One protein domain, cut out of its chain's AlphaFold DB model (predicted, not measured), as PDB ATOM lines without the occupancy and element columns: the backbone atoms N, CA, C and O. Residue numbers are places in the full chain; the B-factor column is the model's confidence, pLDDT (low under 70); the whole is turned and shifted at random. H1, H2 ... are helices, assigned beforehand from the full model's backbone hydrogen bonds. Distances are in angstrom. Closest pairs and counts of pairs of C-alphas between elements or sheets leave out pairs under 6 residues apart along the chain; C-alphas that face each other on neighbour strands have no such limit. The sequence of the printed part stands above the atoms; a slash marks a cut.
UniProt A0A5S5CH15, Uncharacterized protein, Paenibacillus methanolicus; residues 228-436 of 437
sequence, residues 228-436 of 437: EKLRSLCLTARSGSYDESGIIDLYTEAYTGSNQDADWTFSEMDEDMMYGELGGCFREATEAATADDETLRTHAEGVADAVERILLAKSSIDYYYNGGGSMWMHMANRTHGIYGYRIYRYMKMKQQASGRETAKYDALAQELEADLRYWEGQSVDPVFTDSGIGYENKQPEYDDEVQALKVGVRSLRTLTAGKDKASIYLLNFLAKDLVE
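Overview. This is residues 228 to 436 of the 437 residues of an uncharacterized protein of Paenibacillus methanolicus (UniProt A0A5S5CH15). Five long helices, H4, H7, H6, H8 and H5, stand roughly side by side in a ring, each touching the next; H3 runs along H5 outside that ring, and the short hairpin H1-H2 packs steeply across the far side of H3. Residues 257 to 263 stick out beyond H2, and the loop of residues 377 to 394 reaches out past one end of the ring. The 209 printed residues hold eight named helices, H1 to H8 in chain order, with no named strand: the class is all helix, and H3 to H8 form an up-and-down bundle, helices side by side with each running against the one before it. The whole is compact, with a radius of gyration of the C-alphas of 18.7 A, and flat in outline, spanning 52 by 51 by 27 A.

Arrangement. Start at the longest helix, H4, residues 294 to 321. It touches H7, residues 395 to 415, at a shallow tilt of 26 degrees, opposite ways; look at Ala 306 and Gly 408, their closest C-alphas, 4.8 A apart. H6, residues 358 to 376, forms a helical hairpin with H7, and the closest C-alphas, of Glu 376 and Val 402, are 6.4 A apart. On H6, go to Tyr 361: its C-alpha is 5.5 A from that of Ile 424 in H8, residues 421 to 435, where H6 and H8 touch and run the same way at a shallow tilt of 25 degrees. Residues 421 to 426 of H8 touch residues 342 to 350 of H5, residues 327 to 352, with the C-alphas of Tyr 346 and Ala 422 closest at 5.2 A. H5 and H4 are a helical hairpin too, closest at the C-alphas of Ser 315 and Ala 332, 5.8 A apart. H5 also touches the hub, H3, residues 268 to 290, which touches four helices. It runs the same way as H5 at a shallow tilt of 22 degrees, with 42 pairs of C-alphas within 8 A, those of Gly 279 and Gly 337 closest at 4.0 A; near there, at residue 338, H5 has a kink of 25 degrees. With residues 277 to 285 H3 touches H1, residues 228 to 239, at a steep tilt of 54 degrees, and the C-alphas of Cys 234 and Cys 281 are closest at 5.6 A. With residues 270 to 278 it touches residues 251 to 255 of H2, residues 244 to 256, at a steep tilt of 53 degrees, and the C-alphas of Tyr 251 and Met 274 are closest at 6.6 A. H1 and H2 are each apart from H4, H6, H7 and H8. Every O i to N i+4 pair is within hydrogen-bond range in H1, H2, H3, H4, H6 and H7; in H5 it is 21 of 22 and in H8 8 of 11.

Along the chain. Find C-alpha 228 at (-7.804, 13.435, -10.087), where H1 begins; H1 and H2 are the short helices, of 12 and 13 residues. H3 covers 33.1 A from first to last C-alpha. Find C-alpha 294 at (8.913, 39.254, -10.233); from there H4 runs 40.0 A to C-alpha 321 at (-29.926, 48.265, -13.464). H5 measures 37.7 A, H6 26.7 A, H7 30.3 A and H8 21.5 A, and H8 ends at C-alpha 435, (-21.568, 45.853, -24.240).

Size, cuts and confidence. The two C-alphas farthest apart are those of Ser 354 and Ile 389, at 57.6 A. The printed part has no cut. The links H2 to H3, 11 residues, and H6 to H7, 18 residues, are long; within the second, residues 383 to 384 pair antiparallel with residues 391 to 392. The mean pLDDT of the printed part is 83.1, and 40 residues are under 70, among them residues 257 to 273, 323 to 331 and 383 to 391.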
ATOM      1  N   GLU A 228      -8.785  14.027  -9.172       64.12
ATOM      2  CA  GLU A 228      -7.804  13.435 -10.087       64.12
ATOM      3  C   GLU A 228      -8.158  13.729 -11.552       64.12
ATOM      4  O   GLU A 228      -7.297  14.152 -12.328       64.12
ATOM      5  N   LYS A 229      -9.440  13.595 -11.911       70.94
ATOM      6  CA  LYS A 229      -9.957  13.940 -13.236       70.94
ATOM      7  C   LYS A 229      -9.838  15.443 -13.503       70.94
ATOM      8  O   LYS A 229      -9.392  15.799 -14.587       70.94
ATOM      9  N   LEU A 230     -10.135  16.308 -12.527       70.56
ATOM     10  CA  LEU A 230      -9.947  17.766 -12.644       70.56
ATOM     11  C   LEU A 230      -8.475  18.147 -12.837       70.56
ATOM     12  O   LEU A 230      -8.144  18.939 -13.716       70.56
ATOM     13  N   ARG A 231      -7.561  17.530 -12.081       72.88
ATOM     14  CA  ARG A 231      -6.120  17.761 -12.243       72.88
ATOM     15  C   ARG A 231      -5.634  17.312 -13.620       72.88
ATOM     16  O   ARG A 231      -4.885  18.039 -14.269       72.88
ATOM     17  N   SER A 232      -6.061  16.135 -14.077       82.25
ATOM     18  CA  SER A 232      -5.746  15.648 -15.424       82.25
ATOM     19  C   SER A 232      -6.309  16.576 -16.501       82.25
ATOM     20  O   SER A 232      -5.607  16.893 -17.456       82.25
ATOM     21  N   LEU A 233      -7.548  17.038 -16.333       85.88
ATOM     22  CA  LEU A 233      -8.216  17.969 -17.238       85.88
ATOM     23  C   LEU A 233      -7.445  19.283 -17.344       85.88
ATOM     24  O   LEU A 233      -7.147  19.730 -18.447       85.88
ATOM     25  N   CYS A 234      -7.042  19.853 -16.208       87.00
ATOM     26  CA  CYS A 234      -6.240  21.066 -16.163       87.00
ATOM     27  C   CYS A 234      -4.879  20.888 -16.860       87.00
ATOM     28  O   CYS A 234      -4.454  21.744 -17.635       87.00
ATOM     29  N   LEU A 235      -4.198  19.758 -16.647       87.50
ATOM     30  CA  LEU A 235      -2.943  19.452 -17.343       87.50
ATOM     31  C   LEU A 235      -3.139  19.341 -18.863       87.50
ATOM     32  O   LEU A 235      -2.332  19.884 -19.624       87.50
ATOM     33  N   THR A 236      -4.215  18.693 -19.313       90.69
ATOM     34  CA  THR A 236      -4.579  18.617 -20.736       90.69
ATOM     35  C   THR A 236      -4.880  20.004 -21.303       90.69
ATOM     36  O   THR A 236      -4.294  20.392 -22.312       90.69
ATOM     37  N   ALA A 237      -5.708  20.791 -20.617       91.88
ATOM     38  CA  ALA A 237      -6.069  22.152 -21.004       91.88
ATOM     39  C   ALA A 237      -4.838  23.060 -21.162       91.88
ATOM     40  O   ALA A 237      -4.736  23.817 -22.125       91.88
ATOM     41  N   ARG A 238      -3.870  22.951 -20.244       89.56
ATOM     42  CA  ARG A 238      -2.634  23.751 -20.244       89.56
ATOM     43  C   ARG A 238      -1.615  23.324 -21.296       89.56
ATOM     44  O   ARG A 238      -0.799  24.147 -21.708       89.56
ATOM     45  N   SER A 239      -1.589  22.042 -21.656       85.88
ATOM     46  CA  SER A 239      -0.619  21.488 -22.612       85.88
ATOM     47  C   SER A 239      -1.125  21.496 -24.054       85.88
ATOM     48  O   SER A 239      -0.315  21.495 -24.981       85.88
ATOM     49  N   GLY A 240      -2.444  21.531 -24.251       85.19
ATOM     50  CA  GLY A 240      -3.064  21.632 -25.564       85.19
ATOM     51  C   GLY A 240      -3.033  23.044 -26.152       85.19
ATOM     52  O   GLY A 240      -2.820  24.042 -25.466       85.19
ATOM     53  N   SER A 241      -3.278  23.131 -27.459       85.56
ATOM     54  CA  SER A 241      -3.384  24.390 -28.206       85.56
ATOM     55  C   SER A 241      -4.844  24.786 -28.435       85.56
ATOM     56  O   SER A 241      -5.232  25.109 -29.559       85.56
ATOM     57  N   TYR A 242      -5.664  24.697 -27.392       91.06
ATOM     58  CA  TYR A 242      -7.084  25.023 -27.468       91.06
ATOM     59  C   TYR A 242      -7.284  26.536 -27.628       91.06
ATOM     60  O   TYR A 242      -6.494  27.344 -27.125       91.06
ATOM     61  N   ASP A 243      -8.319  26.932 -28.363       90.88
ATOM     62  CA  ASP A 243      -8.888  28.272 -28.273       90.88
ATOM     63  C   ASP A 243      -9.935  28.319 -27.146       90.88
ATOM     64  O   ASP A 243     -10.039  27.390 -26.348       90.88
ATOM     65  N   GLU A 244     -10.635  29.442 -26.996       91.31
ATOM     66  CA  GLU A 244     -11.598  29.611 -25.900       91.31
ATOM     67  C   GLU A 244     -12.740  28.588 -25.959       91.31
ATOM     68  O   GLU A 244     -12.997  27.924 -24.958       91.31
ATOM     69  N   SER A 245     -13.343  28.397 -27.139       91.31
ATOM     70  CA  SER A 245     -14.385  27.384 -27.349       91.31
ATOM     71  C   SER A 245     -13.854  25.996 -27.028       91.31
ATOM     72  O   SER A 245     -14.461  25.287 -26.241       91.31
ATOM     73  N   GLY A 246     -12.672  25.634 -27.538       92.06
ATOM     74  CA  GLY A 246     -12.094  24.320 -27.282       92.06
ATOM     75  C   GLY A 246     -11.792  24.053 -25.802       92.06
ATOM     76  O   GLY A 246     -11.885  22.909 -25.368       92.06
ATOM     77  N   ILE A 247     -11.445  25.079 -25.014       93.50
ATOM     78  CA  ILE A 247     -11.297  24.938 -23.556       93.50
ATOM     79  C   ILE A 247     -12.657  24.753 -22.880       93.50
ATOM     80  O   ILE A 247     -12.774  23.893 -22.007       93.50
ATOM     81  N   ILE A 248     -13.668  25.530 -23.270       89.00
ATOM     82  CA  ILE A 248     -15.025  25.400 -22.726       89.00
ATOM     83  C   ILE A 248     -15.585  24.013 -23.049       89.00
ATOM     84  O   ILE A 248     -16.063  23.336 -22.142       89.00
ATOM     85  N   ASP A 249     -15.444  23.547 -24.290       88.12
ATOM     86  CA  ASP A 249     -15.887  22.226 -24.742       88.12
ATOM     87  C   ASP A 249     -15.180  21.119 -23.954       88.12
ATOM     88  O   ASP A 249     -15.829  20.225 -23.417       88.12
ATOM     89  N   LEU A 250     -13.857  21.224 -23.781       88.50
ATOM     90  CA  LEU A 250     -13.068  20.273 -22.995       88.50
ATOM     91  C   LEU A 250     -13.579  20.153 -21.547       88.50
ATOM     92  O   LEU A 250     -13.691  19.045 -21.016       88.50
ATOM     93  N   TYR A 251     -13.878  21.279 -20.895       85.62
ATOM     94  CA  TYR A 251     -14.424  21.274 -19.537       85.62
ATOM     95  C   TYR A 251     -15.879  20.788 -19.508       85.62
ATOM     96  O   TYR A 251     -16.227  19.966 -18.661       85.62
ATOM     97  N   THR A 252     -16.695  21.192 -20.477       83.38
ATOM     98  CA  THR A 252     -18.098  20.777 -20.604       83.38
ATOM     99  C   THR A 252     -18.207  19.267 -20.781       83.38
ATOM    100  O   THR A 252     -18.949  18.613 -20.048       83.38
ATOM    101  N   GLU A 253     -17.421  18.674 -21.680       82.06
ATOM    102  CA  GLU A 253     -17.356  17.223 -21.895       82.06
ATOM    103  C   GLU A 253     -16.949  16.477 -20.618       82.06
ATOM    104  O   GLU A 253     -17.478  15.406 -20.295       82.06
ATOM    105  N   ALA A 254     -16.013  17.038 -19.849       80.19
ATOM    106  CA  ALA A 254     -15.558  16.419 -18.614       80.19
ATOM    107  C   ALA A 254     -16.652  16.379 -17.536       80.19
ATOM    108  O   ALA A 254     -16.710  15.380 -16.804       80.19
ATOM    109  N   TYR A 255     -17.476  17.430 -17.460       73.25
ATOM    110  CA  TYR A 255     -18.547  17.621 -16.479       73.25
ATOM    111  C   TYR A 255     -19.868  16.940 -16.853       73.25
ATOM    112  O   TYR A 255     -20.542  16.395 -15.983       73.25
ATOM    113  N   THR A 256     -20.220  16.918 -18.136       71.00
ATOM    114  CA  THR A 256     -21.434  16.251 -18.638       71.00
ATOM    115  C   THR A 256     -21.235  14.741 -18.813       71.00
ATOM    116  O   THR A 256     -22.185  13.963 -18.726       71.00
ATOM    117  N   GLY A 257     -19.980  14.296 -18.967       61.75
ATOM    118  CA  GLY A 257     -19.642  12.908 -19.259       61.75
ATOM    119  C   GLY A 257     -20.038  12.509 -20.684       61.75
ATOM    120  O   GLY A 257     -20.859  13.138 -21.335       61.75
ATOM    121  N   SER A 258     -19.488  11.407 -21.194       47.91
ATOM    122  CA  SER A 258     -19.821  10.886 -22.531       47.91
ATOM    123  C   SER A 258     -21.238  10.288 -22.647       47.91
ATOM    124  O   SER A 258     -21.528   9.602 -23.626       47.91
ATOM    125  N   ASN A 259     -22.105  10.460 -21.642       43.25
ATOM    126  CA  ASN A 259     -23.440   9.869 -21.624       43.25
ATOM    127  C   ASN A 259     -24.428  10.779 -22.359       43.25
ATOM    128  O   ASN A 259     -25.099  11.606 -21.757       43.25
ATOM    129  N   GLN A 260     -24.551  10.553 -23.667       47.62
ATOM    130  CA  GLN A 260     -25.611  11.117 -24.514       47.62
ATOM    131  C   GLN A 260     -27.017  10.575 -24.174       47.62
ATOM    132  O   GLN A 260     -28.006  11.084 -24.691       47.62
ATOM    133  N   ASP A 261     -27.117   9.562 -23.304       41.84
ATOM    134  CA  ASP A 261     -28.332   8.757 -23.107       41.84
ATOM    135  C   ASP A 261     -29.121   9.072 -21.834       41.84
ATOM    136  O   ASP A 261     -29.934   8.262 -21.381       41.84
ATOM    137  N   ALA A 262     -28.896  10.223 -21.211       41.31
ATOM    138  CA  ALA A 262     -29.611  10.538 -19.996       41.31
ATOM    139  C   ALA A 262     -30.108  11.982 -20.009       41.31
ATOM    140  O   ALA A 262     -29.341  12.914 -20.209       41.31
ATOM    141  N   ASP A 263     -31.420  12.099 -19.810       42.62
ATOM    142  CA  ASP A 263     -32.299  13.278 -19.781       42.62
ATOM    143  C   ASP A 263     -31.933  14.289 -18.660       42.62
ATOM    144  O   ASP A 263     -32.793  14.937 -18.070       42.62
ATOM    145  N   TRP A 264     -30.649  14.367 -18.290       44.53
ATOM    146  CA  TRP A 264     -30.117  15.207 -17.224       44.53
ATOM    147  C   TRP A 264     -29.741  16.575 -17.781       44.53
ATOM    148  O   TRP A 264     -28.864  16.709 -18.633       44.53
ATOM    149  N   THR A 265     -30.380  17.611 -17.255       52.59
ATOM    150  CA  THR A 265     -30.031  19.002 -17.532       52.59
ATOM    151  C   THR A 265     -28.788  19.386 -16.731       52.59
ATOM    152  O   THR A 265     -28.814  19.328 -15.502       52.59
ATOM    153  N   PHE A 266     -27.716  19.781 -17.420       61.00
ATOM    154  CA  PHE A 266     -26.562  20.477 -16.845       61.00
ATOM    155  C   PHE A 266     -27.070  21.683 -16.042       61.00
ATOM    156  O   PHE A 266     -27.690  22.575 -16.618       61.00
ATOM    157  N   SER A 267     -26.941  21.654 -14.712       64.94
ATOM    158  CA  SER A 267     -27.531  22.703 -13.877       64.94
ATOM    159  C   SER A 267     -26.702  23.988 -13.941       64.94
ATOM    160  O   SER A 267     -25.491  23.936 -14.139       64.94
ATOM    161  N   GLU A 268     -27.329  25.142 -13.692       61.75
ATOM    162  CA  GLU A 268     -26.622  26.432 -13.573       61.75
ATOM    163  C   GLU A 268     -25.487  26.370 -12.531       61.75
ATOM    164  O   GLU A 268     -24.451  27.014 -12.676       61.75
ATOM    165  N   MET A 269     -25.663  25.551 -11.489       60.81
ATOM    166  CA  MET A 269     -24.647  25.298 -10.468       60.81
ATOM    167  C   MET A 269     -23.479  24.460 -11.008       60.81
ATOM    168  O   MET A 269     -22.326  24.759 -10.700       60.81
ATOM    169  N   ASP A 270     -23.755  23.418 -11.798       63.66
ATOM    170  CA  ASP A 270     -22.714  22.595 -12.428       63.66
ATOM    171  C   ASP A 270     -21.880  23.425 -13.411       63.66
ATOM    172  O   ASP A 270     -20.654  23.289 -13.454       63.66
ATOM    173  N   GLU A 271     -22.529  24.331 -14.144       69.81
ATOM    174  CA  GLU A 271     -21.863  25.266 -15.046       69.81
ATOM    175  C   GLU A 271     -20.967  26.255 -14.290       69.81
ATOM    176  O   GLU A 271     -19.787  26.395 -14.616       69.81
ATOM    177  N   ASP A 272     -21.473  26.888 -13.232       68.88
ATOM    178  CA  ASP A 272     -20.682  27.808 -12.408       68.88
ATOM    179  C   ASP A 272     -19.444  27.127 -11.809       68.88
ATOM    180  O   ASP A 272     -18.343  27.687 -11.830       68.88
ATOM    181  N   MET A 273     -19.595  25.893 -11.315       67.06
ATOM    182  CA  MET A 273     -18.474  25.107 -10.792       67.06
ATOM    183  C   MET A 273     -17.447  24.789 -11.880       67.06
ATOM    184  O   MET A 273     -16.246  24.927 -11.647       67.06
ATOM    185  N   MET A 274     -17.904  24.411 -13.076       82.75
ATOM    186  CA  MET A 274     -17.032  24.151 -14.217       82.75
ATOM    187  C   MET A 274     -16.168  25.371 -14.556       82.75
ATOM    188  O   MET A 274     -14.948  25.241 -14.684       82.75
ATOM    189  N   TYR A 275     -16.777  26.554 -14.668       81.69
ATOM    190  CA  TYR A 275     -16.042  27.788 -14.942       81.69
ATOM    191  C   TYR A 275     -15.125  28.192 -13.783       81.69
ATOM    192  O   TYR A 275     -14.020  28.681 -14.028       81.69
ATOM    193  N   GLY A 276     -15.523  27.937 -12.533       76.50
ATOM    194  CA  GLY A 276     -14.667  28.120 -11.361       76.50
ATOM    195  C   GLY A 276     -13.385  27.280 -11.425       76.50
ATOM    196  O   GLY A 276     -12.289  27.819 -11.264       76.50
ATOM    197  N   GLU A 277     -13.500  25.984 -11.732       80.50
ATOM    198  CA  GLU A 277     -12.344  25.083 -11.882       80.50
ATOM    199  C   GLU A 277     -11.468  25.455 -13.089       80.50
ATOM    200  O   GLU A 277     -10.237  25.437 -13.000       80.50
ATOM    201  N   LEU A 278     -12.083  25.849 -14.208       85.56
ATOM    202  CA  LEU A 278     -11.375  26.363 -15.383       85.56
ATOM    203  C   LEU A 278     -10.547  27.598 -15.012       85.56
ATOM    204  O   LEU A 278      -9.346  27.657 -15.298       85.56
ATOM    205  N   GLY A 279     -11.166  28.567 -14.337       82.44
ATOM    206  CA  GLY A 279     -10.505  29.790 -13.897       82.44
ATOM    207  C   GLY A 279      -9.359  29.517 -12.926       82.44
ATOM    208  O   GLY A 279      -8.264  30.052 -13.111       82.44
ATOM    209  N   GLY A 280      -9.578  28.640 -11.942       79.94
ATOM    210  CA  GLY A 280      -8.552  28.206 -10.989       79.94
ATOM    211  C   GLY A 280      -7.348  27.567 -11.680       79.94
ATOM    212  O   GLY A 280      -6.213  27.997 -11.472       79.94
ATOM    213  N   CYS A 281      -7.592  26.623 -12.595       86.81
ATOM    214  CA  CYS A 281      -6.541  25.959 -13.367       86.81
ATOM    215  C   CYS A 281      -5.612  26.951 -14.087       86.81
ATOM    216  O   CYS A 281      -4.382  26.812 -14.060       86.81
ATOM    217  N   PHE A 282      -6.185  27.954 -14.757       92.50
ATOM    218  CA  PHE A 282      -5.400  28.915 -15.528       92.50
ATOM    219  C   PHE A 282      -4.798  30.043 -14.683       92.50
ATOM    220  O   PHE A 282      -3.773  30.606 -15.079       92.50
ATOM    221  N   ARG A 283      -5.345  30.319 -13.494       86.25
ATOM    222  CA  ARG A 283      -4.702  31.184 -12.497       86.25
ATOM    223  C   ARG A 283      -3.408  30.557 -11.983       86.25
ATOM    224  O   ARG A 283      -2.348  31.152 -12.163       86.25
ATOM    225  N   GLU A 284      -3.461  29.306 -11.524       83.31
ATOM    226  CA  GLU A 284      -2.263  28.548 -11.128       83.31
ATOM    227  C   GLU A 284      -1.254  28.443 -12.284       83.31
ATOM    228  O   GLU A 284      -0.037  28.528 -12.102       83.31
ATOM    229  N   ALA A 285      -1.744  28.264 -13.516       89.69
ATOM    230  CA  ALA A 285      -0.886  28.232 -14.695       89.69
ATOM    231  C   ALA A 285      -0.192  29.576 -14.962       89.69
ATOM    232  O   ALA A 285       0.941  29.583 -15.448       89.69
ATOM    233  N   THR A 286      -0.861  30.690 -14.667       91.31
ATOM    234  CA  THR A 286      -0.324  32.048 -14.806       91.31
ATOM    235  C   THR A 286       0.740  32.328 -13.754       91.31
ATOM    236  O   THR A 286       1.832  32.781 -14.097       91.31
ATOM    237  N   GLU A 287       0.468  31.984 -12.499       87.12
ATOM    238  CA  GLU A 287       1.430  32.092 -11.400       87.12
ATOM    239  C   GLU A 287       2.685  31.270 -11.705       87.12
ATOM    240  O   GLU A 287       3.796  31.798 -11.716       87.12
ATOM    241  N   ALA A 288       2.516  30.003 -12.098       89.38
ATOM    242  CA  ALA A 288       3.634  29.143 -12.473       89.38
ATOM    243  C   ALA A 288       4.424  29.677 -13.684       89.38
ATOM    244  O   ALA A 288       5.636  29.501 -13.755       89.38
ATOM    245  N   ALA A 289       3.760  30.323 -14.649       90.56
ATOM    246  CA  ALA A 289       4.415  30.877 -15.836       90.56
ATOM    247  C   ALA A 289       5.174  32.186 -15.571       90.56
ATOM    248  O   ALA A 289       5.971  32.596 -16.420       90.56
ATOM    249  N   THR A 290       4.911  32.843 -14.442       92.19
ATOM    250  CA  THR A 290       5.527  34.119 -14.050       92.19
ATOM    251  C   THR A 290       6.400  34.006 -12.796       92.19
ATOM    252  O   THR A 290       7.049  34.978 -12.430       92.19
ATOM    253  N   ALA A 291       6.484  32.822 -12.178       90.44
ATOM    254  CA  ALA A 291       7.191  32.577 -10.919       90.44
ATOM    255  C   ALA A 291       8.659  33.042 -10.908       90.44
ATOM    256  O   ALA A 291       9.131  33.546  -9.891       90.44
ATOM    257  N   ASP A 292       9.362  32.918 -12.037       93.94
ATOM    258  CA  ASP A 292      10.785  33.265 -12.150       93.94
ATOM    259  C   ASP A 292      11.039  34.746 -12.512       93.94
ATOM    260  O   ASP A 292      12.193  35.170 -12.605       93.94
ATOM    261  N   ASP A 293       9.989  35.550 -12.727       93.94
ATOM    262  CA  ASP A 293      10.082  36.970 -13.089       93.94
ATOM    263  C   ASP A 293       9.130  37.810 -12.226       93.94
ATOM    264  O   ASP A 293       7.936  37.930 -12.499       93.94
ATOM    265  N   GLU A 294       9.675  38.437 -11.182       92.94
ATOM    266  CA  GLU A 294       8.913  39.254 -10.233       92.94
ATOM    267  C   GLU A 294       8.184  40.436 -10.894       92.94
ATOM    268  O   GLU A 294       7.076  40.789 -10.481       92.94
ATOM    269  N   THR A 295       8.771  41.034 -11.936       93.62
ATOM    270  CA  THR A 295       8.142  42.158 -12.645       93.62
ATOM    271  C   THR A 295       6.944  41.664 -13.440       93.62
ATOM    272  O   THR A 295       5.873  42.273 -13.395       93.62
ATOM    273  N   LEU A 296       7.101  40.542 -14.143       92.94
ATOM    274  CA  LEU A 296       6.018  39.935 -14.902       92.94
ATOM    275  C   LEU A 296       4.917  39.385 -13.989       92.94
ATOM    276  O   LEU A 296       3.744  39.547 -14.317       92.94
ATOM    277  N   ARG A 297       5.270  38.800 -12.840       91.75
ATOM    278  CA  ARG A 297       4.317  38.338 -11.822       91.75
ATOM    279  C   ARG A 297       3.487  39.495 -11.272       91.75
ATOM    280  O   ARG A 297       2.266  39.447 -11.339       91.75
ATOM    281  N   THR A 298       4.139  40.574 -10.834       91.50
ATOM    282  CA  THR A 298       3.449  41.784 -10.340       91.50
ATOM    283  C   THR A 298       2.539  42.385 -11.415       91.50
ATOM    284  O   THR A 298       1.439  42.858 -11.134       91.50
ATOM    285  N   HIS A 299       2.980  42.361 -12.676       95.25
ATOM    286  CA  HIS A 299       2.164  42.803 -13.803       95.25
ATOM    287  C   HIS A 299       0.948  41.893 -14.031       95.25
ATOM    288  O   HIS A 299      -0.141  42.398 -14.296       95.25
ATOM    289  N   ALA A 300       1.121  40.572 -13.941       92.44
ATOM    290  CA  ALA A 300       0.042  39.597 -14.076       92.44
ATOM    291  C   ALA A 300      -1.014  39.770 -12.977       92.44
ATOM    292  O   ALA A 300      -2.196  39.861 -13.300       92.44
ATOM    293  N   GLU A 301      -0.580  39.891 -11.719       87.88
ATOM    294  CA  GLU A 301      -1.430  40.167 -10.553       87.88
ATOM    295  C   GLU A 301      -2.207  41.471 -10.747       87.88
ATOM    296  O   GLU A 301      -3.431  41.481 -10.689       87.88
ATOM    297  N   GLY A 302      -1.521  42.561 -11.109       89.12
ATOM    298  CA  GLY A 302      -2.183  43.843 -11.348       89.12
ATOM    299  C   GLY A 302      -3.223  43.788 -12.472       89.12
ATOM    300  O   GLY A 302      -4.263  44.442 -12.385       89.12
ATOM    301  N   VAL A 303      -2.964  43.021 -13.538       96.50
ATOM    302  CA  VAL A 303      -3.934  42.839 -14.626       96.50
ATOM    303  C   VAL A 303      -5.115  41.985 -14.178       96.50
ATOM    304  O   VAL A 303      -6.244  42.349 -14.499       96.50
ATOM    305  N   ALA A 304      -4.876  40.906 -13.432       86.88
ATOM    306  CA  ALA A 304      -5.938  40.080 -12.869       86.88
ATOM    307  C   ALA A 304      -6.849  40.899 -11.944       86.88
ATOM    308  O   ALA A 304      -8.054  40.934 -12.179       86.88
ATOM    309  N   ASP A 305      -6.277  41.666 -11.013       84.31
ATOM    310  CA  ASP A 305      -7.016  42.544 -10.098       84.31
ATOM    311  C   ASP A 305      -7.850  43.600 -10.841       84.31
ATOM    312  O   ASP A 305      -8.976  43.931 -10.455       84.31
ATOM    313  N   ALA A 306      -7.289  44.182 -11.907       91.75
ATOM    314  CA  ALA A 306      -7.987  45.182 -12.705       91.75
ATOM    315  C   ALA A 306      -9.165  44.568 -13.473       91.75
ATOM    316  O   ALA A 306     -10.236  45.171 -13.509       91.75
ATOM    317  N   VAL A 307      -8.974  43.384 -14.061       91.75
ATOM    318  CA  VAL A 307     -10.023  42.625 -14.756       91.75
ATOM    319  C   VAL A 307     -11.114  42.196 -13.781       91.75
ATOM    320  O   VAL A 307     -12.278  42.479 -14.035       91.75
ATOM    321  N   GLU A 308     -10.762  41.581 -12.652       84.62
ATOM    322  CA  GLU A 308     -11.719  41.141 -11.631       84.62
ATOM    323  C   GLU A 308     -12.582  42.313 -11.157       84.62
ATOM    324  O   GLU A 308     -13.808  42.225 -11.151       84.62
ATOM    325  N   ARG A 309     -11.963  43.464 -10.866       84.25
ATOM    326  CA  ARG A 309     -12.696  44.680 -10.497       84.25
ATOM    327  C   ARG A 309     -13.672  45.137 -11.580       84.25
ATOM    328  O   ARG A 309     -14.748  45.609 -11.235       84.25
ATOM    329  N   ILE A 310     -13.294  45.053 -12.856       91.38
ATOM    330  CA  ILE A 310     -14.174  45.416 -13.977       91.38
ATOM    331  C   ILE A 310     -15.375  44.468 -14.030       91.38
ATOM    332  O   ILE A 310     -16.506  44.935 -14.097       91.38
ATOM    333  N   LEU A 311     -15.131  43.158 -13.970       86.25
ATOM    334  CA  LEU A 311     -16.174  42.142 -14.111       86.25
ATOM    335  C   LEU A 311     -17.156  42.150 -12.937       86.25
ATOM    336  O   LEU A 311     -18.363  42.111 -13.161       86.25
ATOM    337  N   LEU A 312     -16.655  42.251 -11.701       81.19
ATOM    338  CA  LEU A 312     -17.507  42.328 -10.512       81.19
ATOM    339  C   LEU A 312     -18.351  43.604 -10.522       81.19
ATOM    340  O   LEU A 312     -19.557  43.535 -10.313       81.19
ATOM    341  N   ALA A 313     -17.741  44.751 -10.837       86.62
ATOM    342  CA  ALA A 313     -18.475  46.008 -10.914       86.62
ATOM    343  C   ALA A 313     -19.544  45.979 -12.015       86.62
ATOM    344  O   ALA A 313     -20.670  46.403 -11.777       86.62
ATOM    345  N   LYS A 314     -19.227  45.441 -13.203       88.75
ATOM    346  CA  LYS A 314     -20.204  45.289 -14.294       88.75
ATOM    347  C   LYS A 314     -21.362  44.377 -13.891       88.75
ATOM    348  O   LYS A 314     -22.507  44.753 -14.097       88.75
ATOM    349  N   SER A 315     -21.079  43.233 -13.269       82.88
ATOM    350  CA  SER A 315     -22.128  42.333 -12.779       82.88
ATOM    351  C   SER A 315     -23.055  43.020 -11.775       82.88
ATOM    352  O   SER A 315     -24.274  42.913 -11.897       82.88
ATOM    353  N   SER A 316     -22.500  43.773 -10.821       82.31
ATOM    354  CA  SER A 316     -23.303  44.528  -9.857       82.31
ATOM    355  C   SER A 316     -24.110  45.648 -10.526       82.31
ATOM    356  O   SER A 316     -25.271  45.856 -10.181       82.31
ATOM    357  N   ILE A 317     -23.532  46.350 -11.505       87.69
ATOM    358  CA  ILE A 317     -24.237  47.347 -12.329       87.69
ATOM    359  C   ILE A 317     -25.438  46.700 -13.018       87.69
ATOM    360  O   ILE A 317     -26.541  47.227 -12.903       87.69
ATOM    361  N   ASP A 318     -25.255  45.546 -13.659       83.00
ATOM    362  CA  ASP A 318     -26.337  44.830 -14.340       83.00
ATOM    363  C   ASP A 318     -27.404  44.344 -13.364       83.00
ATOM    364  O   ASP A 318     -28.598  44.450 -13.652       83.00
ATOM    365  N   TYR A 319     -26.984  43.867 -12.190       80.62
ATOM    366  CA  TYR A 319     -27.884  43.480 -11.113       80.62
ATOM    367  C   TYR A 319     -28.779  44.649 -10.696       80.62
ATOM    368  O   TYR A 319     -30.001  44.516 -10.681       80.62
ATOM    369  N   TYR A 320     -28.203  45.814 -10.394       81.12
ATOM    370  CA  TYR A 320     -28.986  46.970  -9.961       81.12
ATOM    371  C   TYR A 320     -29.818  47.572 -11.098       81.12
ATOM    372  O   TYR A 320     -30.974  47.929 -10.880       81.12
ATOM    373  N   TYR A 321     -29.263  47.659 -12.309       84.00
ATOM    374  CA  TYR A 321     -29.926  48.265 -13.464       84.00
ATOM    375  C   TYR A 321     -31.130  47.454 -13.947       84.00
ATOM    376  O   TYR A 321     -32.162  48.029 -14.285       84.00
ATOM    377  N   ASN A 322     -31.033  46.124 -13.926       78.94
ATOM    378  CA  ASN A 322     -32.078  45.239 -14.442       78.94
ATOM    379  C   ASN A 322     -33.043  44.712 -13.363       78.94
ATOM    380  O   ASN A 322     -33.871  43.848 -13.650       78.94
ATOM    381  N   GLY A 323     -32.971  45.229 -12.131       65.19
ATOM    382  CA  GLY A 323     -33.920  44.890 -11.064       65.19
ATOM    383  C   GLY A 323     -33.626  43.582 -10.318       65.19
ATOM    384  O   GLY A 323     -34.536  43.007  -9.718       65.19
ATOM    385  N   GLY A 324     -32.370  43.135 -10.320       66.25
ATOM    386  CA  GLY A 324     -31.857  42.026  -9.519       66.25
ATOM    387  C   GLY A 324     -31.922  40.648 -10.189       66.25
ATOM    388  O   GLY A 324     -32.056  40.519 -11.406       66.25
ATOM    389  N   GLY A 325     -31.807  39.601  -9.364       56.47
ATOM    390  CA  GLY A 325     -31.879  38.191  -9.768       56.47
ATOM    391  C   GLY A 325     -30.532  37.458  -9.775       56.47
ATOM    392  O   GLY A 325     -29.476  38.044 -10.009       56.47
ATOM    393  N   SER A 326     -30.567  36.142  -9.540       57.34
ATOM    394  CA  SER A 326     -29.355  35.314  -9.435       57.34
ATOM    395  C   SER A 326     -28.630  35.088 -10.764       57.34
ATOM    396  O   SER A 326     -27.453  34.733 -10.761       57.34
ATOM    397  N   MET A 327     -29.296  35.332 -11.898       65.94
ATOM    398  CA  MET A 327     -28.723  35.188 -13.242       65.94
ATOM    399  C   MET A 327     -27.428  35.999 -13.402       65.94
ATOM    400  O   MET A 327     -26.438  35.479 -13.907       65.94
ATOM    401  N   TRP A 328     -27.395  37.235 -12.896       69.31
ATOM    402  CA  TRP A 328     -26.225  38.114 -12.993       69.31
ATOM    403  C   TRP A 328     -25.014  37.580 -12.228       69.31
ATOM    404  O   TRP A 328     -23.882  37.754 -12.676       69.31
ATOM    405  N   MET A 329     -25.247  36.880 -11.114       62.44
ATOM    406  CA  MET A 329     -24.187  36.224 -10.345       62.44
ATOM    407  C   MET A 329     -23.641  35.000 -11.082       62.44
ATOM    408  O   MET A 329     -22.426  34.834 -11.171       62.44
ATOM    409  N   HIS A 330     -24.519  34.177 -11.662       69.94
ATOM    410  CA  HIS A 330     -24.113  33.033 -12.482       69.94
ATOM    411  C   HIS A 330     -23.258  33.481 -13.674       69.94
ATOM    412  O   HIS A 330     -22.145  33.000 -13.885       69.94
ATOM    413  N   MET A 331     -23.721  34.493 -14.407       68.75
ATOM    414  CA  MET A 331     -22.994  35.049 -15.549       68.75
ATOM    415  C   MET A 331     -21.654  35.659 -15.138       68.75
ATOM    416  O   MET A 331     -20.653  35.462 -15.832       68.75
ATOM    417  N   ALA A 332     -21.597  36.334 -13.988       72.25
ATOM    418  CA  ALA A 332     -20.350  36.856 -13.444       72.25
ATOM    419  C   ALA A 332     -19.357  35.749 -13.107       72.25
ATOM    420  O   ALA A 332     -18.190  35.862 -13.472       72.25
ATOM    421  N   ASN A 333     -19.805  34.660 -12.481       67.69
ATOM    422  CA  ASN A 333     -18.949  33.518 -12.161       67.69
ATOM    423  C   ASN A 333     -18.380  32.870 -13.421       67.69
ATOM    424  O   ASN A 333     -17.179  32.602 -13.491       67.69
ATOM    425  N   ARG A 334     -19.227  32.662 -14.433       82.56
ATOM    426  CA  ARG A 334     -18.825  32.057 -15.712       82.56
ATOM    427  C   ARG A 334     -17.822  32.932 -16.445       82.56
ATOM    428  O   ARG A 334     -16.752  32.469 -16.848       82.56
ATOM    429  N   THR A 335     -18.123  34.226 -16.518       85.62
ATOM    430  CA  THR A 335     -17.237  35.224 -17.116       85.62
ATOM    431  C   THR A 335     -15.912  35.275 -16.356       85.62
ATOM    432  O   THR A 335     -14.845  35.100 -16.939       85.62
ATOM    433  N   HIS A 336     -15.940  35.410 -15.033       81.19
ATOM    434  CA  HIS A 336     -14.734  35.433 -14.210       81.19
ATOM    435  C   HIS A 336     -13.882  34.164 -14.384       81.19
ATOM    436  O   HIS A 336     -12.661  34.246 -14.542       81.19
ATOM    437  N   GLY A 337     -14.527  32.996 -14.448       81.81
ATOM    438  CA  GLY A 337     -13.883  31.721 -14.742       81.81
ATOM    439  C   GLY A 337     -13.120  31.732 -16.067       81.81
ATOM    440  O   GLY A 337     -11.919  31.452 -16.091       81.81
ATOM    441  N   ILE A 338     -13.767  32.132 -17.169       93.62
ATOM    442  CA  ILE A 338     -13.105  32.167 -18.484       93.62
ATOM    443  C   ILE A 338     -11.983  33.211 -18.555       93.62
ATOM    444  O   ILE A 338     -10.993  33.021 -19.271       93.62
ATOM    445  N   TYR A 339     -12.055  34.284 -17.760       93.94
ATOM    446  CA  TYR A 339     -10.967  35.258 -17.685       93.94
ATOM    447  C   TYR A 339      -9.682  34.702 -17.077       93.94
ATOM    448  O   TYR A 339      -8.611  35.179 -17.452       93.94
ATOM    449  N   GLY A 340      -9.736  33.644 -16.261       89.56
ATOM    450  CA  GLY A 340      -8.527  32.920 -15.856       89.56
ATOM    451  C   GLY A 340      -7.731  32.438 -17.075       89.56
ATOM    452  O   GLY A 340      -6.529  32.694 -17.191       89.56
ATOM    453  N   TYR A 341      -8.416  31.832 -18.050       95.56
ATOM    454  CA  TYR A 341      -7.815  31.416 -19.320       95.56
ATOM    455  C   TYR A 341      -7.342  32.606 -20.167       95.56
ATOM    456  O   TYR A 341      -6.214  32.601 -20.673       95.56
ATOM    457  N   ARG A 342      -8.161  33.657 -20.300       96.69
ATOM    458  CA  ARG A 342      -7.803  34.852 -21.088       96.69
ATOM    459  C   ARG A 342      -6.568  35.556 -20.515       96.69
ATOM    460  O   ARG A 342      -5.678  35.943 -21.272       96.69
ATOM    461  N   ILE A 343      -6.445  35.666 -19.194       96.06
ATOM    462  CA  ILE A 343      -5.271  36.250 -18.528       96.06
ATOM    463  C   ILE A 343      -4.030  35.376 -18.743       96.06
ATOM    464  O   ILE A 343      -2.966  35.895 -19.091       96.06
ATOM    465  N   TYR A 344      -4.159  34.051 -18.641       95.44
ATOM    466  CA  TYR A 344      -3.060  33.136 -18.955       95.44
ATOM    467  C   TYR A 344      -2.555  33.308 -20.396       95.44
ATOM    468  O   TYR A 344      -1.350  33.428 -20.647       95.44
ATOM    469  N   ARG A 345      -3.480  33.385 -21.362       94.50
ATOM    470  CA  ARG A 345      -3.164  33.645 -22.775       94.50
ATOM    471  C   ARG A 345      -2.510  35.008 -22.961       94.50
ATOM    472  O   ARG A 345      -1.497  35.097 -23.656       94.50
ATOM    473  N   TYR A 346      -3.038  36.039 -22.310       95.62
ATOM    474  CA  TYR A 346      -2.454  37.375 -22.284       95.62
ATOM    475  C   TYR A 346      -0.999  37.340 -21.792       95.62
ATOM    476  O   TYR A 346      -0.128  37.895 -22.460       95.62
ATOM    477  N   MET A 347      -0.696  36.620 -20.707       94.94
ATOM    478  CA  MET A 347       0.669  36.476 -20.183       94.94
ATOM    479  C   MET A 347       1.608  35.743 -21.135       94.94
ATOM    480  O   MET A 347       2.711  36.224 -21.409       94.94
ATOM    481  N   LYS A 348       1.160  34.631 -21.725       92.31
ATOM    482  CA  LYS A 348       1.929  33.920 -22.758       92.31
ATOM    483  C   LYS A 348       2.235  34.811 -23.957       92.31
ATOM    484  O   LYS A 348       3.365  34.833 -24.440       92.31
ATOM    485  N   MET A 349       1.242  35.572 -24.416       92.81
ATOM    486  CA  MET A 349       1.429  36.537 -25.492       92.81
ATOM    487  C   MET A 349       2.393  37.639 -25.070       92.81
ATOM    488  O   MET A 349       3.265  37.978 -25.852       92.81
ATOM    489  N   LYS A 350       2.294  38.165 -23.846       91.75
ATOM    490  CA  LYS A 350       3.152  39.244 -23.341       91.75
ATOM    491  C   LYS A 350       4.631  38.857 -23.329       91.75
ATOM    492  O   LYS A 350       5.460  39.660 -23.744       91.75
ATOM    493  N   GLN A 351       4.947  37.621 -22.943       88.75
ATOM    494  CA  GLN A 351       6.310  37.069 -22.976       88.75
ATOM    495  C   GLN A 351       6.887  36.968 -24.400       88.75
ATOM    496  O   GLN A 351       8.101  36.989 -24.582       88.75
ATOM    497  N   GLN A 352       6.025  36.850 -25.413       86.06
ATOM    498  CA  GLN A 352       6.405  36.683 -26.822       86.06
ATOM    499  C   GLN A 352       6.175  37.949 -27.662       86.06
ATOM    500  O   GLN A 352       6.585  38.013 -28.823       86.06
ATOM    501  N   ALA A 353       5.470  38.942 -27.119       75.44
ATOM    502  CA  ALA A 353       4.934  40.052 -27.882       75.44
ATOM    503  C   ALA A 353       6.036  41.041 -28.255       75.44
ATOM    504  O   ALA A 353       6.662  41.676 -27.410       75.44
ATOM    505  N   SER A 354       6.187  41.247 -29.559       69.56
ATOM    506  CA  SER A 354       6.946  42.352 -30.130       69.56
ATOM    507  C   SER A 354       6.029  43.228 -30.981       69.56
ATOM    508  O   SER A 354       5.231  42.709 -31.766       69.56
ATOM    509  N   GLY A 355       6.193  44.547 -30.885       80.06
ATOM    510  CA  GLY A 355       5.481  45.520 -31.716       80.06
ATOM    511  C   GLY A 355       4.254  46.140 -31.044       80.06
ATOM    512  O   GLY A 355       3.615  45.538 -30.184       80.06
ATOM    513  N   ARG A 356       3.952  47.380 -31.442       89.31
ATOM    514  CA  ARG A 356       2.816  48.169 -30.952       89.31
ATOM    515  C   ARG A 356       1.774  48.320 -32.047       89.31
ATOM    516  O   ARG A 356       2.119  48.625 -33.185       89.31
ATOM    517  N   GLU A 357       0.510  48.199 -31.679       92.31
ATOM    518  CA  GLU A 357      -0.639  48.405 -32.563       92.31
ATOM    519  C   GLU A 357      -1.520  49.530 -32.002       92.31
ATOM    520  O   GLU A 357      -2.701  49.369 -31.699       92.31
ATOM    521  N   THR A 358      -0.907  50.708 -31.853       93.50
ATOM    522  CA  THR A 358      -1.478  51.880 -31.174       93.50
ATOM    523  C   THR A 358      -2.895  52.225 -31.631       93.50
ATOM    524  O   THR A 358      -3.755  52.426 -30.785       93.50
ATOM    525  N   ALA A 359      -3.155  52.248 -32.942       95.88
ATOM    526  CA  ALA A 359      -4.464  52.630 -33.475       95.88
ATOM    527  C   ALA A 359      -5.581  51.663 -33.051       95.88
ATOM    528  O   ALA A 359      -6.658  52.101 -32.660       95.88
ATOM    529  N   LYS A 360      -5.314  50.351 -33.085       95.69
ATOM    530  CA  LYS A 360      -6.292  49.332 -32.687       95.69
ATOM    531  C   LYS A 360      -6.528  49.348 -31.178       95.69
ATOM    532  O   LYS A 360      -7.667  49.251 -30.739       95.69
ATOM    533  N   TYR A 361      -5.462  49.514 -30.397       96.56
ATOM    534  CA  TYR A 361      -5.575  49.682 -28.950       96.56
ATOM    535  C   TYR A 361      -6.394  50.926 -28.582       96.56
ATOM    536  O   TYR A 361      -7.273  50.846 -27.733       96.56
ATOM    537  N   ASP A 362      -6.116  52.069 -29.215       96.00
ATOM    538  CA  ASP A 362      -6.796  53.327 -28.900       96.00
ATOM    539  C   ASP A 362      -8.281  53.284 -29.279       96.00
ATOM    540  O   ASP A 362      -9.092  53.827 -28.536       96.00
ATOM    541  N   ALA A 363      -8.648  52.584 -30.358       95.75
ATOM    542  CA  ALA A 363     -10.049  52.348 -30.711       95.75
ATOM    543  C   ALA A 363     -10.788  51.533 -29.632       95.75
ATOM    544  O   ALA A 363     -11.822  51.977 -29.144       95.75
ATOM    545  N   LEU A 364     -10.222  50.404 -29.188       95.81
ATOM    546  CA  LEU A 364     -10.809  49.589 -28.112       95.81
ATOM    547  C   LEU A 364     -10.880  50.351 -26.781       95.81
ATOM    548  O   LEU A 364     -11.845  50.244 -26.036       95.81
ATOM    549  N   ALA A 365      -9.859  51.150 -26.469       93.88
ATOM    550  CA  ALA A 365      -9.872  51.974 -25.267       93.88
ATOM    551  C   ALA A 365     -10.966  53.057 -25.321       93.88
ATOM    552  O   ALA A 365     -11.531  53.386 -24.282       93.88
ATOM    553  N   GLN A 366     -11.254  53.611 -26.502       92.50
ATOM    554  CA  GLN A 366     -12.348  54.567 -26.695       92.50
ATOM    555  C   GLN A 366     -13.726  53.915 -26.569       92.50
ATOM    556  O   GLN A 366     -14.630  54.561 -26.047       92.50
ATOM    557  N   GLU A 367     -13.873  52.669 -27.021       92.94
ATOM    558  CA  GLU A 367     -15.087  51.860 -26.853       92.94
ATOM    559  C   GLU A 367     -15.376  51.628 -25.366       92.94
ATOM    560  O   GLU A 367     -16.393  52.100 -24.870       92.94
ATOM    561  N   LEU A 368     -14.396  51.111 -24.614       91.38
ATOM    562  CA  LEU A 368     -14.505  50.956 -23.157       91.38
ATOM    563  C   LEU A 368     -14.854  52.278 -22.449       91.38
ATOM    564  O   LEU A 368     -15.648  52.309 -21.515       91.38
ATOM    565  N   GLU A 369     -14.264  53.400 -22.873       90.62
ATOM    566  CA  GLU A 369     -14.607  54.717 -22.323       90.62
ATOM    567  C   GLU A 369     -16.024  55.182 -22.687       90.62
ATOM    568  O   GLU A 369     -16.616  55.959 -21.936       90.62
ATOM    569  N   ALA A 370     -16.550  54.782 -23.845       90.50
ATOM    570  CA  ALA A 370     -17.922  55.078 -24.235       90.50
ATOM    571  C   ALA A 370     -18.914  54.300 -23.369       90.50
ATOM    572  O   ALA A 370     -19.862  54.914 -22.878       90.50
ATOM    573  N   ASP A 371     -18.633  53.028 -23.091       88.38
ATOM    574  CA  ASP A 371     -19.457  52.192 -22.213       88.38
ATOM    575  C   ASP A 371     -19.481  52.745 -20.787       88.38
ATOM    576  O   ASP A 371     -20.543  52.888 -20.185       88.38
ATOM    577  N   LEU A 372     -18.328  53.178 -20.261       91.38
ATOM    578  CA  LEU A 372     -18.271  53.853 -18.960       91.38
ATOM    579  C   LEU A 372     -19.204  55.070 -18.899       91.38
ATOM    580  O   LEU A 372     -19.939  55.228 -17.928       91.38
ATOM    581  N   ARG A 373     -19.195  55.918 -19.937       91.31
ATOM    582  CA  ARG A 373     -20.069  57.103 -19.998       91.31
ATOM    583  C   ARG A 373     -21.544  56.733 -20.097       91.31
ATOM    584  O   ARG A 373     -22.378  57.485 -19.599       91.31
ATOM    585  N   TYR A 374     -21.866  55.621 -20.756       91.38
ATOM    586  CA  TYR A 374     -23.234  55.119 -20.813       91.38
ATOM    587  C   TYR A 374     -23.739  54.782 -19.408       91.38
ATOM    588  O   TYR A 374     -24.783  55.304 -19.016       91.38
ATOM    589  N   TRP A 375     -22.969  54.013 -18.631       91.81
ATOM    590  CA  TRP A 375     -23.350  53.604 -17.274       91.81
ATOM    591  C   TRP A 375     -23.389  54.774 -16.277       91.81
ATOM    592  O   TRP A 375     -24.289  54.836 -15.445       91.81
ATOM    593  N   GLU A 376     -22.494  55.759 -16.400       91.44
ATOM    594  CA  GLU A 376     -22.544  56.997 -15.598       91.44
ATOM    595  C   GLU A 376     -23.831  57.809 -15.786       91.44
ATOM    596  O   GLU A 376     -24.215  58.569 -14.899       91.44
ATOM    597  N   GLY A 377     -24.457  57.709 -16.960       87.50
ATOM    598  CA  GLY A 377     -25.661  58.464 -17.296       87.50
ATOM    599  C   GLY A 377     -26.963  57.788 -16.878       87.50
ATOM    600  O   GLY A 377     -28.024  58.372 -17.103       87.50
ATOM    601  N   GLN A 378     -26.905  56.572 -16.330       91.38
ATOM    602  CA  GLN A 378     -28.106  55.820 -15.983       91.38
ATOM    603  C   GLN A 378     -28.626  56.170 -14.590       91.38
ATOM    604  O   GLN A 378     -27.875  56.499 -13.673       91.38
ATOM    605  N   SER A 379     -29.936  56.019 -14.437       88.75
ATOM    606  CA  SER A 379     -30.609  55.931 -13.147       88.75
ATOM    607  C   SER A 379     -31.200  54.539 -12.999       88.75
ATOM    608  O   SER A 379     -31.744  54.014 -13.972       88.75
ATOM    609  N   VAL A 380     -31.136  53.973 -11.801       87.06
ATOM    610  CA  VAL A 380     -31.758  52.683 -11.500       87.06
ATOM    611  C   VAL A 380     -33.088  52.887 -10.793       87.06
ATOM    612  O   VAL A 380     -33.232  53.759  -9.932       87.06
ATOM    613  N   ASP A 381     -34.074  52.078 -11.169       81.12
ATOM    614  CA  ASP A 381     -35.335  52.027 -10.445       81.12
ATOM    615  C   ASP A 381     -35.120  51.388  -9.062       81.12
ATOM    616  O   ASP A 381     -34.196  50.591  -8.871       81.12
ATOM    617  N   PRO A 382     -35.966  51.706  -8.067       74.44
ATOM    618  CA  PRO A 382     -35.946  51.007  -6.793       74.44
ATOM    619  C   PRO A 382     -36.062  49.491  -6.997       74.44
ATOM    620  O   PRO A 382     -36.983  49.014  -7.662       74.44
ATOM    621  N   VAL A 383     -35.144  48.732  -6.400       66.06
ATOM    622  CA  VAL A 383     -35.084  47.271  -6.534       66.06
ATOM    623  C   VAL A 383     -35.921  46.646  -5.424       66.06
ATOM    624  O   VAL A 383     -35.932  47.131  -4.288       66.06
ATOM    625  N   PHE A 384     -36.671  45.591  -5.744       57.59
ATOM    626  CA  PHE A 384     -37.451  44.867  -4.744       57.59
ATOM    627  C   PHE A 384     -36.497  44.224  -3.738       57.59
ATOM    628  O   PHE A 384     -35.551  43.548  -4.126       57.59
ATOM    629  N   THR A 385     -36.712  44.471  -2.449       56.16
ATOM    630  CA  THR A 385     -35.799  43.961  -1.423       56.16
ATOM    631  C   THR A 385     -35.851  42.438  -1.373       56.16
ATOM    632  O   THR A 385     -36.934  41.847  -1.392       56.16
ATOM    633  N   ASP A 386     -34.693  41.801  -1.190       47.19
ATOM    634  CA  ASP A 386     -34.594  40.341  -1.031       47.19
ATOM    635  C   ASP A 386     -35.372  39.830   0.199       47.19
ATOM    636  O   ASP A 386     -35.762  38.667   0.273       47.19
ATOM    637  N   SER A 387     -35.696  40.731   1.138       46.41
ATOM    638  CA  SER A 387     -36.569  40.467   2.289       46.41
ATOM    639  C   SER A 387     -38.053  40.270   1.937       46.41
ATOM    640  O   SER A 387     -38.846  39.879   2.796       46.41
ATOM    641  N   GLY A 388     -38.455  40.564   0.696       47.75
ATOM    642  CA  GLY A 388     -39.846  40.510   0.250       47.75
ATOM    643  C   GLY A 388     -40.718  41.668   0.746       47.75
ATOM    644  O   GLY A 388     -41.935  41.641   0.554       47.75
ATOM    645  N   ILE A 389     -40.127  42.680   1.393       39.50
ATOM    646  CA  ILE A 389     -40.847  43.797   2.010       39.50
ATOM    647  C   ILE A 389     -40.395  45.115   1.372       39.50
ATOM    648  O   ILE A 389     -39.540  45.830   1.882       39.50
ATOM    649  N   GLY A 390     -41.034  45.466   0.256       55.72
ATOM    650  CA  GLY A 390     -40.915  46.786  -0.367       55.72
ATOM    651  C   GLY A 390     -39.721  46.946  -1.306       55.72
ATOM    652  O   GLY A 390     -39.036  45.982  -1.640       55.72
ATOM    653  N   TYR A 391     -39.519  48.185  -1.754       67.06
ATOM    654  CA  TYR A 391     -38.480  48.572  -2.702       67.06
ATOM    655  C   TYR A 391     -37.428  49.437  -2.010       67.06
ATOM    656  O   TYR A 391     -37.777  50.342  -1.250       67.06
ATOM    657  N   GLU A 392     -36.157  49.179  -2.296       75.62
ATOM    658  CA  GLU A 392     -35.031  49.964  -1.800       75.62
ATOM    659  C   GLU A 392     -34.397  50.762  -2.941       75.62
ATOM    660  O   GLU A 392     -34.259  50.282  -4.066       75.62
ATOM    661  N   ASN A 393     -34.023  52.008  -2.653       84.81
ATOM    662  CA  ASN A 393     -33.271  52.822  -3.597       84.81
ATOM    663  C   ASN A 393     -31.821  52.329  -3.649       84.81
ATOM    664  O   ASN A 393     -31.075  52.577  -2.705       84.81
ATOM    665  N   LYS A 394     -31.441  51.684  -4.757       85.75
ATOM    666  CA  LYS A 394     -30.088  51.163  -5.003       85.75
ATOM    667  C   LYS A 394     -29.196  52.091  -5.827       85.75
ATOM    668  O   LYS A 394     -28.124  51.683  -6.261       85.75
ATOM    669  N   GLN A 395     -29.611  53.343  -6.038       90.50
ATOM    670  CA  GLN A 395     -28.801  54.317  -6.771       90.50
ATOM    671  C   GLN A 395     -27.412  54.551  -6.144       90.50
ATOM    672  O   GLN A 395     -26.451  54.583  -6.905       90.50
ATOM    673  N   PRO A 396     -27.248  54.683  -4.809       90.56
ATOM    674  CA  PRO A 396     -25.919  54.869  -4.224       90.56
ATOM    675  C   PRO A 396     -24.982  53.683  -4.481       90.56
ATOM    676  O   PRO A 396     -23.829  53.888  -4.851       90.56
ATOM    677  N   GLU A 397     -25.472  52.451  -4.325       85.75
ATOM    678  CA  GLU A 397     -24.697  51.240  -4.604       85.75
ATOM    679  C   GLU A 397     -24.363  51.120  -6.093       85.75
ATOM    680  O   GLU A 397     -23.227  50.818  -6.445       85.75
ATOM    681  N   TYR A 398     -25.315  51.430  -6.974       89.50
ATOM    682  CA  TYR A 398     -25.068  51.514  -8.410       89.50
ATOM    683  C   TYR A 398     -23.960  52.529  -8.743       89.50
ATOM    684  O   TYR A 398     -23.023  52.206  -9.473       89.50
ATOM    685  N   ASP A 399     -24.024  53.739  -8.177       92.62
ATOM    686  CA  ASP A 399     -23.035  54.794  -8.412       92.62
ATOM    687  C   ASP A 399     -21.633  54.373  -7.937       92.62
ATOM    688  O   ASP A 399     -20.636  54.635  -8.625       92.62
ATOM    689  N   ASP A 400     -21.547  53.694  -6.787       90.81
ATOM    690  CA  ASP A 400     -20.302  53.139  -6.249       90.81
ATOM    691  C   ASP A 400     -19.700  52.086  -7.192       90.81
ATOM    692  O   ASP A 400     -18.488  52.105  -7.448       90.81
ATOM    693  N   GLU A 401     -20.529  51.215  -7.770       92.00
ATOM    694  CA  GLU A 401     -20.083  50.201  -8.729       92.00
ATOM    695  C   GLU A 401     -19.667  50.816 -10.069       92.00
ATOM    696  O   GLU A 401     -18.627  50.449 -10.621       92.00
ATOM    697  N   VAL A 402     -20.358  51.851 -10.553       95.31
ATOM    698  CA  VAL A 402     -19.897  52.630 -11.717       95.31
ATOM    699  C   VAL A 402     -18.529  53.262 -11.443       95.31
ATOM    700  O   VAL A 402     -17.639  53.227 -12.303       95.31
ATOM    701  N   GLN A 403     -18.285  53.798 -10.240       94.31
ATOM    702  CA  GLN A 403     -16.942  54.276  -9.892       94.31
ATOM    703  C   GLN A 403     -15.918  53.136  -9.811       94.31
ATOM    704  O   GLN A 403     -14.780  53.316 -10.262       94.31
ATOM    705  N   ALA A 404     -16.287  51.970  -9.276       87.94
ATOM    706  CA  ALA A 404     -15.412  50.801  -9.229       87.94
ATOM    707  C   ALA A 404     -15.018  50.332 -10.638       87.94
ATOM    708  O   ALA A 404     -13.822  50.129 -10.891       87.94
ATOM    709  N   LEU A 405     -15.979  50.280 -11.565       93.75
ATOM    710  CA  LEU A 405     -15.779  49.959 -12.976       93.75
ATOM    711  C   LEU A 405     -14.795  50.943 -13.628       93.75
ATOM    712  O   LEU A 405     -13.796  50.534 -14.225       93.75
ATOM    713  N   LYS A 406     -14.993  52.254 -13.432       96.06
ATOM    714  CA  LYS A 406     -14.084  53.298 -13.947       96.06
ATOM    715  C   LYS A 406     -12.663  53.163 -13.411       96.06
ATOM    716  O   LYS A 406     -11.696  53.359 -14.155       96.06
ATOM    717  N   VAL A 407     -12.518  52.860 -12.120       93.38
ATOM    718  CA  VAL A 407     -11.209  52.615 -11.501       93.38
ATOM    719  C   VAL A 407     -10.557  51.378 -12.116       93.38
ATOM    720  O   VAL A 407      -9.387  51.451 -12.487       93.38
ATOM    721  N   GLY A 408     -11.307  50.285 -12.285       92.19
ATOM    722  CA  GLY A 408     -10.835  49.058 -12.929       92.19
ATOM    723  C   GLY A 408     -10.322  49.303 -14.349       92.19
ATOM    724  O   GLY A 408      -9.159  49.016 -14.642       92.19
ATOM    725  N   VAL A 409     -11.126  49.949 -15.202       95.81
ATOM    726  CA  VAL A 409     -10.740  50.280 -16.588       95.81
ATOM    727  C   VAL A 409      -9.503  51.182 -16.630       95.81
ATOM    728  O   VAL A 409      -8.601  50.966 -17.443       95.81
ATOM    729  N   ARG A 410      -9.395  52.180 -15.742       95.94
ATOM    730  CA  ARG A 410      -8.207  53.051 -15.671       95.94
ATOM    731  C   ARG A 410      -6.948  52.282 -15.265       95.94
ATOM    732  O   ARG A 410      -5.888  52.494 -15.865       95.94
ATOM    733  N   SER A 411      -7.050  51.422 -14.254       96.12
ATOM    734  CA  SER A 411      -5.947  50.561 -13.817       96.12
ATOM    735  C   SER A 411      -5.493  49.658 -14.955       96.12
ATOM    736  O   SER A 411      -4.308  49.652 -15.292       96.12
ATOM    737  N   LEU A 412      -6.439  49.000 -15.630       96.56
ATOM    738  CA  LEU A 412      -6.136  48.146 -16.768       96.56
ATOM    739  C   LEU A 412      -5.413  48.923 -17.866       96.56
ATOM    740  O   LEU A 412      -4.344  48.506 -18.288       96.56
ATOM    741  N   ARG A 413      -5.922  50.096 -18.268       96.12
ATOM    742  CA  ARG A 413      -5.285  50.932 -19.302       96.12
ATOM    743  C   ARG A 413      -3.856  51.336 -18.964       96.12
ATOM    744  O   ARG A 413      -3.040  51.486 -19.873       96.12
ATOM    745  N   THR A 414      -3.568  51.532 -17.681       97.12
ATOM    746  CA  THR A 414      -2.222  51.852 -17.196       97.12
ATOM    747  C   THR A 414      -1.303  50.647 -17.376       97.12
ATOM    748  O   THR A 414      -0.228  50.775 -17.959       97.12
ATOM    749  N   LEU A 415      -1.757  49.462 -16.968       96.62
ATOM    750  CA  LEU A 415      -1.024  48.203 -17.127       96.62
ATOM    751  C   LEU A 415      -0.853  47.838 -18.611       96.62
ATOM    752  O   LEU A 415       0.202  47.387 -19.050       96.62
ATOM    753  N   THR A 416      -1.846  48.113 -19.448       96.06
ATOM    754  CA  THR A 416      -1.819  47.783 -20.876       96.06
ATOM    755  C   THR A 416      -1.253  48.894 -21.763       96.06
ATOM    756  O   THR A 416      -1.262  48.748 -22.990       96.06
ATOM    757  N   ALA A 417      -0.664  49.952 -21.185       93.81
ATOM    758  CA  ALA A 417      -0.123  51.122 -21.892       93.81
ATOM    759  C   ALA A 417       1.008  50.810 -22.892       93.81
ATOM    760  O   ALA A 417       1.365  51.653 -23.716       93.81
ATOM    761  N   GLY A 418       1.552  49.588 -22.864       91.12
ATOM    762  CA  GLY A 418       2.460  49.079 -23.894       91.12
ATOM    763  C   GLY A 418       1.827  48.983 -25.290       91.12
ATOM    764  O   GLY A 418       2.568  49.018 -26.273       91.12
ATOM    765  N   LYS A 419       0.486  48.921 -25.380       94.94
ATOM    766  CA  LYS A 419      -0.306  48.837 -26.626       94.94
ATOM    767  C   LYS A 419       0.145  47.727 -27.583       94.94
ATOM    768  O   LYS A 419       0.095  47.876 -28.805       94.94
ATOM    769  N   ASP A 420       0.653  46.637 -27.026       94.50
ATOM    770  CA  ASP A 420       1.065  45.464 -27.787       94.50
ATOM    771  C   ASP A 420      -0.134  44.556 -28.112       94.50
ATOM    772  O   ASP A 420      -1.272  44.793 -27.695       94.50
ATOM    773  N   LYS A 421       0.127  43.500 -28.885       94.56
ATOM    774  CA  LYS A 421      -0.892  42.522 -29.287       94.56
ATOM    775  C   LYS A 421      -1.558  41.820 -28.103       94.56
ATOM    776  O   LYS A 421      -2.731  41.474 -28.210       94.56
ATOM    777  N   ALA A 422      -0.837  41.611 -26.999       95.44
ATOM    778  CA  ALA A 422      -1.410  41.006 -25.805       95.44
ATOM    779  C   ALA A 422      -2.413  41.979 -25.168       95.44
ATOM    780  O   ALA A 422      -3.547  41.600 -24.888       95.44
ATOM    781  N   SER A 423      -2.044  43.257 -25.027       96.00
ATOM    782  CA  SER A 423      -2.956  44.293 -24.527       96.00
ATOM    783  C   SER A 423      -4.246  44.361 -25.351       96.00
ATOM    784  O   SER A 423      -5.335  44.409 -24.792       96.00
ATOM    785  N   ILE A 424      -4.134  44.325 -26.681       95.81
ATOM    786  CA  ILE A 424      -5.294  44.347 -27.586       95.81
ATOM    787  C   ILE A 424      -6.167  43.107 -27.416       95.81
ATOM    788  O   ILE A 424      -7.385  43.235 -27.421       95.81
ATOM    789  N   TYR A 425      -5.557  41.927 -27.276       95.12
ATOM    790  CA  TYR A 425      -6.286  40.684 -27.030       95.12
ATOM    791  C   TYR A 425      -7.196  40.822 -25.806       95.12
ATOM    792  O   TYR A 425      -8.391  40.571 -25.917       95.12
ATOM    793  N   LEU A 426      -6.659  41.300 -24.681       95.56
ATOM    794  CA  LEU A 426      -7.426  41.420 -23.443       95.56
ATOM    795  C   LEU A 426      -8.507  42.511 -23.525       95.56
ATOM    796  O   LEU A 426      -9.652  42.258 -23.160       95.56
ATOM    797  N   LEU A 427      -8.172  43.698 -24.049       95.38
ATOM    798  CA  LEU A 427      -9.140  44.793 -24.206       95.38
ATOM    799  C   LEU A 427     -10.301  44.416 -25.131       95.38
ATOM    800  O   LEU A 427     -11.422  44.843 -24.897       95.38
ATOM    801  N   ASN A 428     -10.044  43.618 -26.168       94.75
ATOM    802  CA  ASN A 428     -11.073  43.189 -27.109       94.75
ATOM    803  C   ASN A 428     -12.128  42.280 -26.467       94.75
ATOM    804  O   ASN A 428     -13.273  42.313 -26.895       94.75
ATOM    805  N   PHE A 429     -11.758  41.451 -25.487       93.81
ATOM    806  CA  PHE A 429     -12.745  40.661 -24.744       93.81
ATOM    807  C   PHE A 429     -13.547  41.536 -23.790       93.81
ATOM    808  O   PHE A 429     -14.768  41.488 -23.819       93.81
ATOM    809  N   LEU A 430     -12.878  42.413 -23.041       92.44
ATOM    810  CA  LEU A 430     -13.572  43.305 -22.112       92.44
ATOM    811  C   LEU A 430     -14.530  44.258 -22.824       92.44
ATOM    812  O   LEU A 430     -15.624  44.476 -22.332       92.44
ATOM    813  N   ALA A 431     -14.151  44.799 -23.984       90.25
ATOM    814  CA  ALA A 431     -15.038  45.669 -24.758       90.25
ATOM    815  C   ALA A 431     -16.318  44.941 -25.195       90.25
ATOM    816  O   ALA A 431     -17.386  45.529 -25.193       90.25
ATOM    817  N   LYS A 432     -16.233  43.642 -25.506       87.81
ATOM    818  CA  LYS A 432     -17.417  42.839 -25.831       87.81
ATOM    819  C   LYS A 432     -18.278  42.575 -24.602       87.81
ATOM    820  O   LYS A 432     -19.471  42.845 -24.636       87.81
ATOM    821  N   ASP A 433     -17.659  42.116 -23.516       84.00
ATOM    822  CA  ASP A 433     -18.374  41.716 -22.298       84.00
ATOM    823  C   ASP A 433     -18.959  42.916 -21.524       84.00
ATOM    824  O   ASP A 433     -19.800  42.741 -20.646       84.00
ATOM    825  N   LEU A 434     -18.514  44.147 -21.811       79.62
ATOM    826  CA  LEU A 434     -19.125  45.362 -21.260       79.62
ATOM    827  C   LEU A 434     -20.337  45.861 -22.062       79.62
ATOM    828  O   LEU A 434     -21.131  46.622 -21.502       79.62
ATOM    829  N   VAL A 435     -20.482  45.444 -23.326       68.69
ATOM    830  CA  VAL A 435     -21.568  45.853 -24.240       68.69
ATOM    831  C   VAL A 435     -22.678  44.807 -24.306       68.69
ATOM    832  O   VAL A 435     -23.856  45.155 -24.355       68.69
ATOM    833  N   GLU A 436     -22.319  43.527 -24.341       52.38
ATOM    834  CA  GLU A 436     -23.280  42.434 -24.261       52.38
ATOM    835  C   GLU A 436     -23.708  42.309 -22.799       52.38
ATOM    836  O   GLU A 436     -22.921  41.816 -22.007       52.38
TER     837      GLU A 436